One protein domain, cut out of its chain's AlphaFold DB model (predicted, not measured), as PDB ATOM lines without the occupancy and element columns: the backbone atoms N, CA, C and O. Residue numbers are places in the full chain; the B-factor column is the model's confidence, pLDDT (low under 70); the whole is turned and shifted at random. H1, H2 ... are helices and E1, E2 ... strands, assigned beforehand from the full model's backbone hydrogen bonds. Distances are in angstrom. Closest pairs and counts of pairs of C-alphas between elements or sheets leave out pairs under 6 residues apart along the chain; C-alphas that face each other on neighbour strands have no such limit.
ATOM      1  N   LEU A 206      -3.558  35.376 -21.101       67.38
ATOM      2  CA  LEU A 206      -3.593  34.662 -22.367       67.38
ATOM      3  C   LEU A 206      -3.214  35.591 -23.507       67.38
ATOM      4  O   LEU A 206      -2.466  35.212 -24.395       67.38
ATOM      5  N   THR A 207      -3.729  36.816 -23.483       64.38
ATOM      6  CA  THR A 207      -3.475  37.814 -24.512       64.38
ATOM      7  C   THR A 207      -2.615  38.906 -23.898       64.38
ATOM      8  O   THR A 207      -2.961  39.486 -22.865       64.38
ATOM      9  N   ALA A 208      -1.446  39.135 -24.505       56.81
ATOM     10  CA  ALA A 208      -0.523  40.161 -24.050       56.81
ATOM     11  C   ALA A 208      -1.239  41.513 -24.083       56.81
ATOM     12  O   ALA A 208      -1.664  41.971 -25.144       56.81
ATOM     13  N   GLY A 209      -1.380  42.122 -22.913       54.91
ATOM     14  CA  GLY A 209      -2.070  43.394 -22.772       54.91
ATOM     15  C   GLY A 209      -3.578  43.292 -22.511       54.91
ATOM     16  O   GLY A 209      -4.265  44.308 -22.606       54.91
ATOM     17  N   ASP A 210      -4.109  42.116 -22.158       58.66
ATOM     18  CA  ASP A 210      -5.466  42.062 -21.609       58.66
ATOM     19  C   ASP A 210      -5.524  42.894 -20.322       58.66
ATOM     20  O   ASP A 210      -4.664  42.728 -19.442       58.66
ATOM     21  N   PRO A 211      -6.526  43.779 -20.177       57.59
ATOM     22  CA  PRO A 211      -6.742  44.454 -18.916       57.59
ATOM     23  C   PRO A 211      -7.117  43.414 -17.865       57.59
ATOM     24  O   PRO A 211      -7.781  42.412 -18.152       57.59
ATOM     25  N   ILE A 212      -6.757  43.686 -16.616       61.56
ATOM     26  CA  ILE A 212      -7.215  42.893 -15.476       61.56
ATOM     27  C   ILE A 212      -8.712  43.174 -15.261       61.56
ATOM     28  O   ILE A 212      -9.114  43.967 -14.412       61.56
ATOM     29  N   SER A 213      -9.558  42.534 -16.068       55.12
ATOM     30  CA  SER A 213     -11.007  42.775 -16.131       55.12
ATOM     31  C   SER A 213     -11.716  42.485 -14.806       55.12
ATOM     32  O   SER A 213     -12.727  43.110 -14.489       55.12
ATOM     33  N   PHE A 214     -11.140  41.607 -13.987       58.06
ATOM     34  CA  PHE A 214     -11.638  41.252 -12.661       58.06
ATOM     35  C   PHE A 214     -11.200  42.203 -11.534       58.06
ATOM     36  O   PHE A 214     -11.728  42.108 -10.432       58.06
ATOM     37  N   VAL A 215     -10.258  43.120 -11.788       53.06
ATOM     38  CA  VAL A 215      -9.944  44.253 -10.893       53.06
ATOM     39  C   VAL A 215     -10.267  45.565 -11.596       53.06
ATOM     40  O   VAL A 215      -9.644  46.581 -11.320       53.06
ATOM     41  N   SER A 216     -11.228  45.563 -12.526       45.44
ATOM     42  CA  SER A 216     -11.576  46.763 -13.281       45.44
ATOM     43  C   SER A 216     -11.994  47.903 -12.344       45.44
ATOM     44  O   SER A 216     -13.132  48.019 -11.896       45.44
ATOM     45  N   PRO A 241      -7.291  32.724  -1.790       88.19
ATOM     46  CA  PRO A 241      -6.662  32.091  -0.639       88.19
ATOM     47  C   PRO A 241      -6.345  33.125   0.458       88.19
ATOM     48  O   PRO A 241      -5.702  34.138   0.188       88.19
ATOM     49  N   PRO A 242      -6.771  32.899   1.713       88.25
ATOM     50  CA  PRO A 242      -6.616  33.880   2.785       88.25
ATOM     51  C   PRO A 242      -5.163  33.995   3.261       88.25
ATOM     52  O   PRO A 242      -4.788  35.009   3.838       88.25
ATOM     53  N   GLY A 243      -4.350  32.960   3.024       89.12
ATOM     54  CA  GLY A 243      -2.923  32.928   3.343       89.12
ATOM     55  C   GLY A 243      -2.019  33.447   2.226       89.12
ATOM     56  O   GLY A 243      -0.809  33.241   2.311       89.12
ATOM     57  N   LEU A 244      -2.577  34.068   1.180       93.19
ATOM     58  CA  LEU A 244      -1.805  34.573   0.051       93.19
ATOM     59  C   LEU A 244      -0.870  35.704   0.497       93.19
ATOM     60  O   LEU A 244      -1.306  36.691   1.085       93.19
ATOM     61  N   LYS A 245       0.422  35.561   0.201       94.38
ATOM     62  CA  LYS A 245       1.470  36.539   0.527       94.38
ATOM     63  C   LYS A 245       2.105  37.144  -0.719       94.38
ATOM     64  O   LYS A 245       2.587  38.272  -0.648       94.38
ATOM     65  N   PHE A 246       2.093  36.410  -1.828       94.44
ATOM     66  CA  PHE A 246       2.691  36.808  -3.095       94.44
ATOM     67  C   PHE A 246       1.678  36.720  -4.237       94.44
ATOM     68  O   PHE A 246       0.970  35.717  -4.351       94.44
ATOM     69  N   ILE A 247       1.651  37.749  -5.088       93.12
ATOM     70  CA  ILE A 247       0.927  37.744  -6.363       93.12
ATOM     71  C   ILE A 247       1.872  38.091  -7.519       93.12
ATOM     72  O   ILE A 247       2.513  39.139  -7.513       93.12
ATOM     73  N   GLY A 248       1.945  37.223  -8.521       91.75
ATOM     74  CA  GLY A 248       2.594  37.469  -9.801       91.75
ATOM     75  C   GLY A 248       1.554  37.706 -10.888       91.75
ATOM     76  O   GLY A 248       0.595  36.948 -11.009       91.75
ATOM     77  N   LEU A 249       1.737  38.754 -11.678       89.81
ATOM     78  CA  LEU A 249       0.900  39.105 -12.818       89.81
ATOM     79  C   LEU A 249       1.822  39.259 -14.021       89.81
ATOM     80  O   LEU A 249       2.620  40.191 -14.080       89.81
ATOM     81  N   SER A 250       1.739  38.330 -14.963       86.69
ATOM     82  CA  SER A 250       2.567  38.340 -16.168       86.69
ATOM     83  C   SER A 250       1.700  38.482 -17.410       86.69
ATOM     84  O   SER A 250       0.644  37.855 -17.512       86.69
ATOM     85  N   GLN A 251       2.170  39.282 -18.369       82.31
ATOM     86  CA  GLN A 251       1.528  39.507 -19.671       82.31
ATOM     87  C   GLN A 251       0.175  40.246 -19.595       82.31
ATOM     88  O   GLN A 251      -0.567  40.287 -20.579       82.31
ATOM     89  N   PHE A 252      -0.145  40.857 -18.453       81.62
ATOM     90  CA  PHE A 252      -1.325  41.710 -18.273       81.62
ATOM     91  C   PHE A 252      -1.016  43.167 -18.622       81.62
ATOM     92  O   PHE A 252       0.091  43.645 -18.389       81.62
ATOM     93  N   HIS A 253      -2.014  43.908 -19.109       79.81
ATOM     94  CA  HIS A 253      -1.938  45.369 -19.108       79.81
ATOM     95  C   HIS A 253      -2.353  45.894 -17.734       79.81
ATOM     96  O   HIS A 253      -3.494  45.696 -17.308       79.81
ATOM     97  N   VAL A 254      -1.422  46.547 -17.035       80.19
ATOM     98  CA  VAL A 254      -1.655  47.113 -15.703       80.19
ATOM     99  C   VAL A 254      -1.357  48.608 -15.725       80.19
ATOM    100  O   VAL A 254      -0.198  49.008 -15.669       80.19
ATOM    101  N   ASP A 255      -2.412  49.420 -15.789       77.62
ATOM    102  CA  ASP A 255      -2.304  50.886 -15.749       77.62
ATOM    103  C   ASP A 255      -1.950  51.407 -14.348       77.62
ATOM    104  O   ASP A 255      -1.146  52.324 -14.197       77.62
ATOM    105  N   ASP A 256      -2.550  50.811 -13.313       83.06
ATOM    106  CA  ASP A 256      -2.372  51.209 -11.917       83.06
ATOM    107  C   ASP A 256      -2.168  49.977 -11.026       83.06
ATOM    108  O   ASP A 256      -3.112  49.305 -10.596       83.06
ATOM    109  N   VAL A 257      -0.899  49.682 -10.739       85.50
ATOM    110  CA  VAL A 257      -0.510  48.564  -9.872       85.50
ATOM    111  C   VAL A 257      -1.044  48.764  -8.449       85.50
ATOM    112  O   VAL A 257      -1.455  47.797  -7.810       85.50
ATOM    113  N   VAL A 258      -1.093  50.005  -7.949       87.81
ATOM    114  CA  VAL A 258      -1.568  50.302  -6.588       87.81
ATOM    115  C   VAL A 258      -3.040  49.937  -6.466       87.81
ATOM    116  O   VAL A 258      -3.408  49.203  -5.548       87.81
ATOM    117  N   ALA A 259      -3.867  50.371  -7.418       83.81
ATOM    118  CA  ALA A 259      -5.287  50.040  -7.446       83.81
ATOM    119  C   ALA A 259      -5.525  48.524  -7.549       83.81
ATOM    120  O   ALA A 259      -6.367  47.977  -6.830       83.81
ATOM    121  N   VAL A 260      -4.752  47.827  -8.393       84.25
ATOM    122  CA  VAL A 260      -4.860  46.368  -8.546       84.25
ATOM    123  C   VAL A 260      -4.581  45.644  -7.231       84.25
ATOM    124  O   VAL A 260      -5.347  44.764  -6.834       84.25
ATOM    125  N   ILE A 261      -3.525  46.031  -6.517       87.94
ATOM    126  CA  ILE A 261      -3.191  45.420  -5.227       87.94
ATOM    127  C   ILE A 261      -4.200  45.819  -4.150       87.94
ATOM    128  O   ILE A 261      -4.708  44.953  -3.443       87.94
ATOM    129  N   GLN A 262      -4.562  47.097  -4.057       86.38
ATOM    130  CA  GLN A 262      -5.487  47.598  -3.041       86.38
ATOM    131  C   GLN A 262      -6.881  46.967  -3.129       86.38
ATOM    132  O   GLN A 262      -7.507  46.697  -2.099       86.38
ATOM    133  N   HIS A 263      -7.380  46.728  -4.341       80.38
ATOM    134  CA  HIS A 263      -8.734  46.215  -4.549       80.38
ATOM    135  C   HIS A 263      -8.784  44.708  -4.811       80.38
ATOM    136  O   HIS A 263      -9.726  44.052  -4.360       80.38
ATOM    137  N   GLY A 264      -7.786  44.160  -5.506       80.25
ATOM    138  CA  GLY A 264      -7.712  42.744  -5.855       80.25
ATOM    139  C   GLY A 264      -7.010  41.901  -4.797       80.25
ATOM    140  O   GLY A 264      -7.549  40.879  -4.378       80.25
ATOM    141  N   PHE A 265      -5.840  42.342  -4.326       87.38
ATOM    142  CA  PHE A 265      -4.924  41.523  -3.520       87.38
ATOM    143  C   PHE A 265      -4.411  42.226  -2.246       87.38
ATOM    144  O   PHE A 265      -3.208  42.227  -1.989       87.38
ATOM    145  N   PRO A 266      -5.279  42.803  -1.394       84.75
ATOM    146  CA  PRO A 266      -4.836  43.639  -0.270       84.75
ATOM    147  C   PRO A 266      -4.084  42.873   0.834       84.75
ATOM    148  O   PRO A 266      -3.478  43.484   1.715       84.75
ATOM    149  N   MET A 267      -4.157  41.537   0.825       88.56
ATOM    150  CA  MET A 267      -3.486  40.663   1.791       88.56
ATOM    151  C   MET A 267      -2.009  40.400   1.467       88.56
ATOM    152  O   MET A 267      -1.275  39.928   2.337       88.56
ATOM    153  N   VAL A 268      -1.574  40.661   0.229       92.25
ATOM    154  CA  VAL A 268      -0.226  40.298  -0.219       92.25
ATOM    155  C   VAL A 268       0.817  41.254   0.347       92.25
ATOM    156  O   VAL A 268       0.563  42.433   0.574       92.25
ATOM    157  N   ARG A 269       2.016  40.726   0.580       93.25
ATOM    158  CA  ARG A 269       3.194  41.477   1.033       93.25
ATOM    159  C   ARG A 269       4.092  41.866  -0.127       93.25
ATOM    160  O   ARG A 269       4.862  42.821  -0.027       93.25
ATOM    161  N   LEU A 270       4.007  41.101  -1.209       93.44
ATOM    162  CA  LEU A 270       4.812  41.295  -2.392       93.44
ATOM    163  C   LEU A 270       3.974  41.066  -3.645       93.44
ATOM    164  O   LEU A 270       3.189  40.119  -3.720       93.44
ATOM    165  N   ALA A 271       4.172  41.938  -4.621       92.38
ATOM    166  CA  ALA A 271       3.597  41.814  -5.944       92.38
ATOM    167  C   ALA A 271       4.709  41.791  -6.992       92.38
ATOM    168  O   ALA A 271       5.711  42.494  -6.856       92.38
ATOM    169  N   ARG A 272       4.521  41.013  -8.052       90.75
ATOM    170  CA  ARG A 272       5.344  41.042  -9.257       90.75
ATOM    171  C   ARG A 272       4.446  41.366 -10.441       90.75
ATOM    172  O   ARG A 272       3.463  40.666 -10.656       90.75
ATOM    173  N   VAL A 273       4.788  42.399 -11.201       88.81
ATOM    174  CA  VAL A 273       4.134  42.721 -12.475       88.81
ATOM    175  C   VAL A 273       5.195  42.642 -13.560       88.81
ATOM    176  O   VAL A 273       6.153  43.412 -13.543       88.81
ATOM    177  N   ASP A 274       5.050  41.663 -14.450       85.44
ATOM    178  CA  ASP A 274       6.061  41.259 -15.430       85.44
ATOM    179  C   ASP A 274       7.438  41.033 -14.780       85.44
ATOM    180  O   ASP A 274       7.623  40.045 -14.067       85.44
ATOM    181  N   ASP A 275       8.394  41.939 -14.980       81.19
ATOM    182  CA  ASP A 275       9.755  41.845 -14.431       81.19
ATOM    183  C   ASP A 275       9.990  42.743 -13.205       81.19
ATOM    184  O   ASP A 275      11.070  42.713 -12.605       81.19
ATOM    185  N   ALA A 276       8.996  43.541 -12.810       86.06
ATOM    186  CA  ALA A 276       9.092  44.469 -11.689       86.06
ATOM    187  C   ALA A 276       8.512  43.856 -10.407       86.06
ATOM    188  O   ALA A 276       7.400  43.326 -10.402       86.06
ATOM    189  N   TYR A 277       9.262  43.960  -9.308       89.62
ATOM    190  CA  TYR A 277       8.840  43.524  -7.974       89.62
ATOM    191  C   TYR A 277       8.490  44.731  -7.107       89.62
ATOM    192  O   TYR A 277       9.202  45.732  -7.119       89.62
ATOM    193  N   TYR A 278       7.432  44.606  -6.312       91.56
ATOM    194  CA  TYR A 278       6.910  45.660  -5.451       91.56
ATOM    195  C   TYR A 278       6.657  45.124  -4.045       91.56
ATOM    196  O   TYR A 278       5.868  44.194  -3.861       91.56
ATOM    197  N   THR A 279       7.269  45.744  -3.037       93.38
ATOM    198  CA  THR A 279       6.867  45.549  -1.638       93.38
ATOM    199  C   THR A 279       5.567  46.293  -1.376       93.38
ATOM    200  O   THR A 279       5.457  47.482  -1.666       93.38
ATOM    201  N   VAL A 280       4.604  45.592  -0.783       92.44
ATOM    202  CA  VAL A 280       3.288  46.123  -0.427       92.44
ATOM    203  C   VAL A 280       3.293  46.517   1.048       92.44
ATOM    204  O   VAL A 280       3.525  45.683   1.926       92.44
ATOM    205  N   LYS A 281       3.034  47.794   1.331       90.25
ATOM    206  CA  LYS A 281       2.882  48.322   2.692       90.25
ATOM    207  C   LYS A 281       1.456  48.822   2.879       90.25
ATOM    208  O   LYS A 281       1.038  49.785   2.242       90.25
ATOM    209  N   ASN A 282       0.723  48.179   3.781       83.75
ATOM    210  CA  ASN A 282      -0.596  48.647   4.197       83.75
ATOM    211  C   ASN A 282      -0.421  49.769   5.226       83.75
ATOM    212  O   ASN A 282       0.100  49.539   6.316       83.75
ATOM    213  N   THR A 283      -0.834  50.981   4.862       83.62
ATOM    214  CA  THR A 283      -0.816  52.171   5.726       83.62
ATOM    215  C   THR A 283      -2.243  52.612   6.051       83.62
ATOM    216  O   THR A 283      -3.191  52.196   5.385       83.62
ATOM    217  N   GLU A 284      -2.416  53.490   7.042       76.12
ATOM    218  CA  GLU A 284      -3.730  54.070   7.379       76.12
ATOM    219  C   GLU A 284      -4.371  54.816   6.191       76.12
ATOM    220  O   GLU A 284      -5.592  54.868   6.075       76.12
ATOM    221  N   ASN A 285      -3.545  55.321   5.267       75.38
ATOM    222  CA  ASN A 285      -3.968  56.064   4.077       75.38
ATOM    223  C   ASN A 285      -4.182  55.177   2.835       75.38
ATOM    224  O   ASN A 285      -4.447  55.702   1.755       75.38
ATOM    225  N   GLY A 286      -4.054  53.851   2.962       80.88
ATOM    226  CA  GLY A 286      -4.189  52.897   1.859       80.88
ATOM    227  C   GLY A 286      -2.916  52.096   1.583       80.88
ATOM    228  O   GLY A 286      -2.035  51.967   2.438       80.88
ATOM    229  N   VAL A 287      -2.833  51.526   0.381       86.81
ATOM    230  CA  VAL A 287      -1.701  50.689  -0.035       86.81
ATOM    231  C   VAL A 287      -0.591  51.556  -0.618       86.81
ATOM    232  O   VAL A 287      -0.825  52.353  -1.522       86.81
ATOM    233  N   GLN A 288       0.630  51.376  -0.122       89.44
ATOM    234  CA  GLN A 288       1.839  51.943  -0.712       89.44
ATOM    235  C   GLN A 288       2.683  50.833  -1.330       89.44
ATOM    236  O   GLN A 288       2.887  49.783  -0.713       89.44
ATOM    237  N   LEU A 289       3.187  51.081  -2.537       91.25
ATOM    238  CA  LEU A 289       4.074  50.170  -3.250       91.25
ATOM    239  C   LEU A 289       5.486  50.748  -3.313       91.25
ATOM    240  O   LEU A 289       5.675  51.915  -3.650       91.25
ATOM    241  N   GLU A 290       6.472  49.915  -3.000       92.25
ATOM    242  CA  GLU A 290       7.892  50.229  -3.149       92.25
ATOM    243  C   GLU A 290       8.501  49.286  -4.188       92.25
ATOM    244  O   GLU A 290       8.638  48.087  -3.932       92.25
ATOM    245  N   GLU A 291       8.843  49.819  -5.362       91.19
ATOM    246  CA  GLU A 291       9.493  49.057  -6.432       91.19
ATOM    247  C   GLU A 291      10.927  48.680  -6.042       91.19
ATOM    248  O   GLU A 291      11.693  49.485  -5.504       91.19
ATOM    249  N   TRP A 292      11.307  47.436  -6.321       88.12
ATOM    250  CA  TRP A 292      12.651  46.949  -6.060       88.12
ATOM    251  C   TRP A 292      13.626  47.423  -7.143       88.12
ATOM    252  O   TRP A 292      13.343  47.289  -8.333       88.12
ATOM    253  N   PRO A 293      14.830  47.886  -6.766       86.38
ATOM    254  CA  PRO A 293      15.883  48.163  -7.733       86.38
ATOM    255  C   PRO A 293      16.235  46.917  -8.558       86.38
ATOM    256  O   PRO A 293      16.341  45.819  -8.011       86.38
ATOM    257  N   LYS A 294      16.529  47.084  -9.853       78.50
ATOM    258  CA  LYS A 294      16.885  45.961 -10.747       78.50
ATOM    259  C   LYS A 294      18.082  45.131 -10.268       78.50
ATOM    260  O   LYS A 294      18.145  43.932 -10.502       78.50
ATOM    261  N   SER A 295      19.036  45.751  -9.576       73.12
ATOM    262  CA  SER A 295      20.171  45.034  -8.980       73.12
ATOM    263  C   SER A 295      19.724  44.034  -7.910       73.12
ATOM    264  O   SER A 295      20.262  42.937  -7.821       73.12
ATOM    265  N   ARG A 296      18.706  44.388  -7.122       76.44
ATOM    266  CA  ARG A 296      18.143  43.529  -6.080       76.44
ATOM    267  C   ARG A 296      17.435  42.316  -6.677       76.44
ATOM    268  O   ARG A 296      17.597  41.214  -6.163       76.44
ATOM    269  N   THR A 297      16.687  42.518  -7.759       70.00
ATOM    270  CA  THR A 297      15.939  41.449  -8.435       70.00
ATOM    271  C   THR A 297      16.835  40.519  -9.251       70.00
ATOM    272  O   THR A 297      16.491  39.358  -9.423       70.00
ATOM    273  N   GLN A 298      17.989  40.991  -9.730       67.94
ATOM    274  CA  GLN A 298      18.895  40.175 -10.541       67.94
ATOM    275  C   GLN A 298      19.772  39.219  -9.720       67.94
ATOM    276  O   GLN A 298      20.085  38.136 -10.204       67.94
ATOM    277  N   TYR A 299      20.194  39.619  -8.516       70.00
ATOM    278  CA  TYR A 299      21.204  38.868  -7.756       70.00
ATOM    279  C   TYR A 299      20.692  38.266  -6.445       70.00
ATOM    280  O   TYR A 299      21.180  37.215  -6.048       70.00
ATOM    281  N   ASN A 300      19.718  38.901  -5.777       75.62
ATOM    282  CA  ASN A 300      19.340  38.541  -4.402       75.62
ATOM    283  C   ASN A 300      17.838  38.256  -4.248       75.62
ATOM    284  O   ASN A 300      17.320  38.292  -3.133       75.62
ATOM    285  N   VAL A 301      17.106  38.032  -5.344       77.81
ATOM    286  CA  VAL A 301      15.638  37.919  -5.302       77.81
ATOM    287  C   VAL A 301      15.167  36.900  -4.262       77.81
ATOM    288  O   VAL A 301      14.320  37.253  -3.447       77.81
ATOM    289  N   THR A 302      15.790  35.721  -4.198       77.25
ATOM    290  CA  THR A 302      15.453  34.638  -3.263       77.25
ATOM    291  C   THR A 302      15.566  35.067  -1.800       77.25
ATOM    292  O   THR A 302      14.590  34.977  -1.060       77.25
ATOM    293  N   GLU A 303      16.713  35.616  -1.390       81.44
ATOM    294  CA  GLU A 303      16.948  36.083  -0.012       81.44
ATOM    295  C   GLU A 303      15.898  37.120   0.408       81.44
ATOM    296  O   GLU A 303      15.346  37.088   1.511       81.44
ATOM    297  N   TRP A 304      15.559  38.030  -0.506       82.88
ATOM    298  CA  TRP A 304      14.525  39.014  -0.242       82.88
ATOM    299  C   TRP A 304      13.129  38.392  -0.193       82.88
ATOM    300  O   TRP A 304      12.334  38.782   0.657       82.88
ATOM    301  N   LEU A 305      12.804  37.425  -1.050       85.31
ATOM    302  CA  LEU A 305      11.535  36.699  -0.969       85.31
ATOM    303  C   LEU A 305      11.376  36.021   0.395       85.31
ATOM    304  O   LEU A 305      10.330  36.186   1.027       85.31
ATOM    305  N   GLU A 306      12.418  35.355   0.890       85.69
ATOM    306  CA  GLU A 306      12.438  34.748   2.224       85.69
ATOM    307  C   GLU A 306      12.257  35.790   3.334       85.69
ATOM    308  O   GLU A 306      11.427  35.604   4.226       85.69
ATOM    309  N   TRP A 307      12.943  36.935   3.244       86.00
ATOM    310  CA  TRP A 307      12.809  38.028   4.213       86.00
ATOM    311  C   TRP A 307      11.365  38.540   4.345       86.00
ATOM    312  O   TRP A 307      10.902  38.873   5.438       86.00
ATOM    313  N   PHE A 308      10.615  38.574   3.240       84.56
ATOM    314  CA  PHE A 308       9.199  38.959   3.235       84.56
ATOM    315  C   PHE A 308       8.239  37.786   3.540       84.56
ATOM    316  O   PHE A 308       7.015  37.979   3.583       84.56
ATOM    317  N   GLY A 309       8.766  36.587   3.811       83.94
ATOM    318  CA  GLY A 309       8.010  35.355   4.063       83.94
ATOM    319  C   GLY A 309       7.293  34.821   2.823       83.94
ATOM    320  O   GLY A 309       6.217  34.229   2.945       83.94
ATOM    321  N   CYS A 310       7.836  35.131   1.644       85.69
ATOM    322  CA  CYS A 310       7.365  34.755   0.316       85.69
ATOM    323  C   CYS A 310       8.294  33.708  -0.327       85.69
ATOM    324  O   CYS A 310       8.437  33.685  -1.540       85.69
ATOM    325  N   GLU A 311       8.897  32.815   0.458       84.44
ATOM    326  CA  GLU A 311       9.803  31.750  -0.005       84.44
ATOM    327  C   GLU A 311       9.168  30.801  -1.036       84.44
ATOM    328  O   GLU A 311       9.858  30.185  -1.839       84.44
ATOM    329  N   ASN A 312       7.836  30.711  -1.040       82.94
ATOM    330  CA  ASN A 312       7.064  29.923  -2.004       82.94
ATOM    331  C   ASN A 312       6.820  30.669  -3.335       82.94
ATOM    332  O   ASN A 312       6.187  30.116  -4.236       82.94
ATOM    333  N   ALA A 313       7.225  31.942  -3.434       77.50
ATOM    334  CA  ALA A 313       7.025  32.786  -4.611       77.50
ATOM    335  C   ALA A 313       7.912  32.399  -5.781       77.50
ATOM    336  O   ALA A 313       7.452  32.433  -6.922       77.50
ATOM    337  N   ASP A 314       9.147  32.009  -5.483       67.38
ATOM    338  CA  ASP A 314      10.043  31.504  -6.500       67.38
ATOM    339  C   ASP A 314       9.930  29.993  -6.624       67.38
ATOM    340  O   ASP A 314       9.733  29.260  -5.646       67.38
ATOM    341  N   TRP A 315      10.090  29.518  -7.851       59.94
ATOM    342  CA  TRP A 315      10.416  28.124  -8.061       59.94
ATOM    343  C   TRP A 315      11.916  28.014  -7.840       59.94
ATOM    344  O   TRP A 315      12.661  28.404  -8.733       59.94
ATOM    345  N   ARG A 316      12.342  27.517  -6.668       50.94
ATOM    346  CA  ARG A 316      13.767  27.340  -6.333       50.94
ATOM    347  C   ARG A 316      14.528  26.818  -7.546       50.94
ATOM    348  O   ARG A 316      14.219  25.723  -8.039       50.94
ATOM    349  N   ASP A 317      15.471  27.612  -8.046       45.12
ATOM    350  CA  ASP A 317      16.374  27.132  -9.078       45.12
ATOM    351  C   ASP A 317      17.146  25.973  -8.446       45.12
ATOM    352  O   ASP A 317      17.673  26.136  -7.348       45.12
ATOM    353  N   PRO A 318      17.199  24.771  -9.036       39.91
ATOM    354  CA  PRO A 318      17.780  23.661  -8.294       39.91
ATOM    355  C   PRO A 318      19.322  23.731  -8.223       39.91
ATOM    356  O   PRO A 318      19.938  22.887  -7.574       39.91
ATOM    357  N   SER A 319      19.946  24.780  -8.784       37.94
ATOM    358  CA  SER A 319      21.292  25.225  -8.389       37.94
ATOM    359  C   SER A 319      21.371  25.785  -6.959       37.94
ATOM    360  O   SER A 319      22.465  25.969  -6.448       37.94
ATOM    361  N   GLU A 320      20.250  25.999  -6.272       39.22
ATOM    362  CA  GLU A 320      20.181  26.429  -4.868       39.22
ATOM    363  C   GLU A 320      20.181  25.248  -3.873       39.22
ATOM    364  O   GLU A 320      20.101  25.451  -2.665       39.22
ATOM    365  N   PHE A 321      20.313  24.000  -4.349       40.06
ATOM    366  CA  PHE A 321      20.703  22.851  -3.509       40.06
ATOM    367  C   PHE A 321      22.238  22.738  -3.344       40.06
ATOM    368  O   PHE A 321      22.743  21.641  -3.068       40.06
ATOM    369  N   LEU A 322      22.961  23.842  -3.573       35.72
ATOM    370  CA  LEU A 322      24.397  24.024  -3.334       35.72
ATOM    371  C   LEU A 322      24.676  24.471  -1.894       35.72
ATOM    372  O   LEU A 322      23.930  25.329  -1.375       35.72
TER     373      LEU A 322
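Overview. This is residues 206 to 216 and 241 to 322 of the 322 residues of an uncharacterized protein of Phlebia centrifuga (UniProt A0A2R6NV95). A small, strongly twisted sheet of four strands has helix H1 packed on one face; beyond its other face, set off from it, come H2, which only grazes the sheet, and H3. The tail after H3 runs away from this body to H4, the element farthest from the mean of the C-alphas, while residues 210 to 211 pair in parallel with residues 252 to 253. The 93 printed residues hold, in chain order, E1, H1, E2, E3, E4, H2, H3 and H4; the sheet's order is E1, E2, E3, E4, mixed, and the class is mixed, helices and strands. The whole is compact, with a radius of gyration of the C-alphas of 13.8 A and spans of 44 by 35 by 27 A.

Along the chain. Begin at C-alpha 206, (-3.593, 34.662, -22.367), in a stretch with no named element that runs to residue 216. After the cut, find C-alpha 246 at (2.691, 36.808, -3.095), where E1 begins and runs 13.2 A to residue 250. H1 follows at residues 257 to 264, 10.1 A long, then E2 at 270 to 273. E3, residues 276 to 283, is the longest strand at 21.5 A, and E4, residues 286 to 291, measures 16.5 A. Next come H2 at 294 to 299, H3 at 301 to 307, and H4 at 318 to 321, ending at C-alpha 321, (20.703, 22.851, -3.509).

Arrangement. Start at edge strand E1, which is parallel to E2 at 2 degrees; look for N 249 and O 272, 2.8 A apart. E1, H1 and E2 make a strand-helix-strand unit, two parallel neighbour strands with a helix between, whose crossover is right-handed. E2, E3 and E4 form a meander, each strand the antiparallel neighbour of the one before, in two hairpins. Check N 278 and O 271 at 2.8 A for E2 and E3, and N 281 and O 288 at 2.9 A for E3 and E4. H1 is on the sheet and touches E4, where the closest C-alphas, of Gln 262 and Val 287, are 5.7 A apart. H2 only grazes the sheet, with residues 294 to 297; its C-alpha closest to E3 is that of Thr 297, 7.4 A from that of Tyr 277. H2 and H3 meet only through their link. H3 is not on the sheet, and H3 and H4 are apart. In H1, H2 and H3 every O i to N i+4 pair is within hydrogen-bond range; H4 is too short for one.

Size, cuts and confidence. The C-alphas farthest apart, of Ser 216 and Leu 322, the chain's last residue, are 43.7 A apart. Residues 217 to 240 are not printed; C-alphas 216 and 241 stand 20.0 A apart across the cut. No link between named elements is long. In this predicted model the mean pLDDT of the printed part is 78.0, and it is under 70 at residues 206 to 216, 298 and 314 to 322.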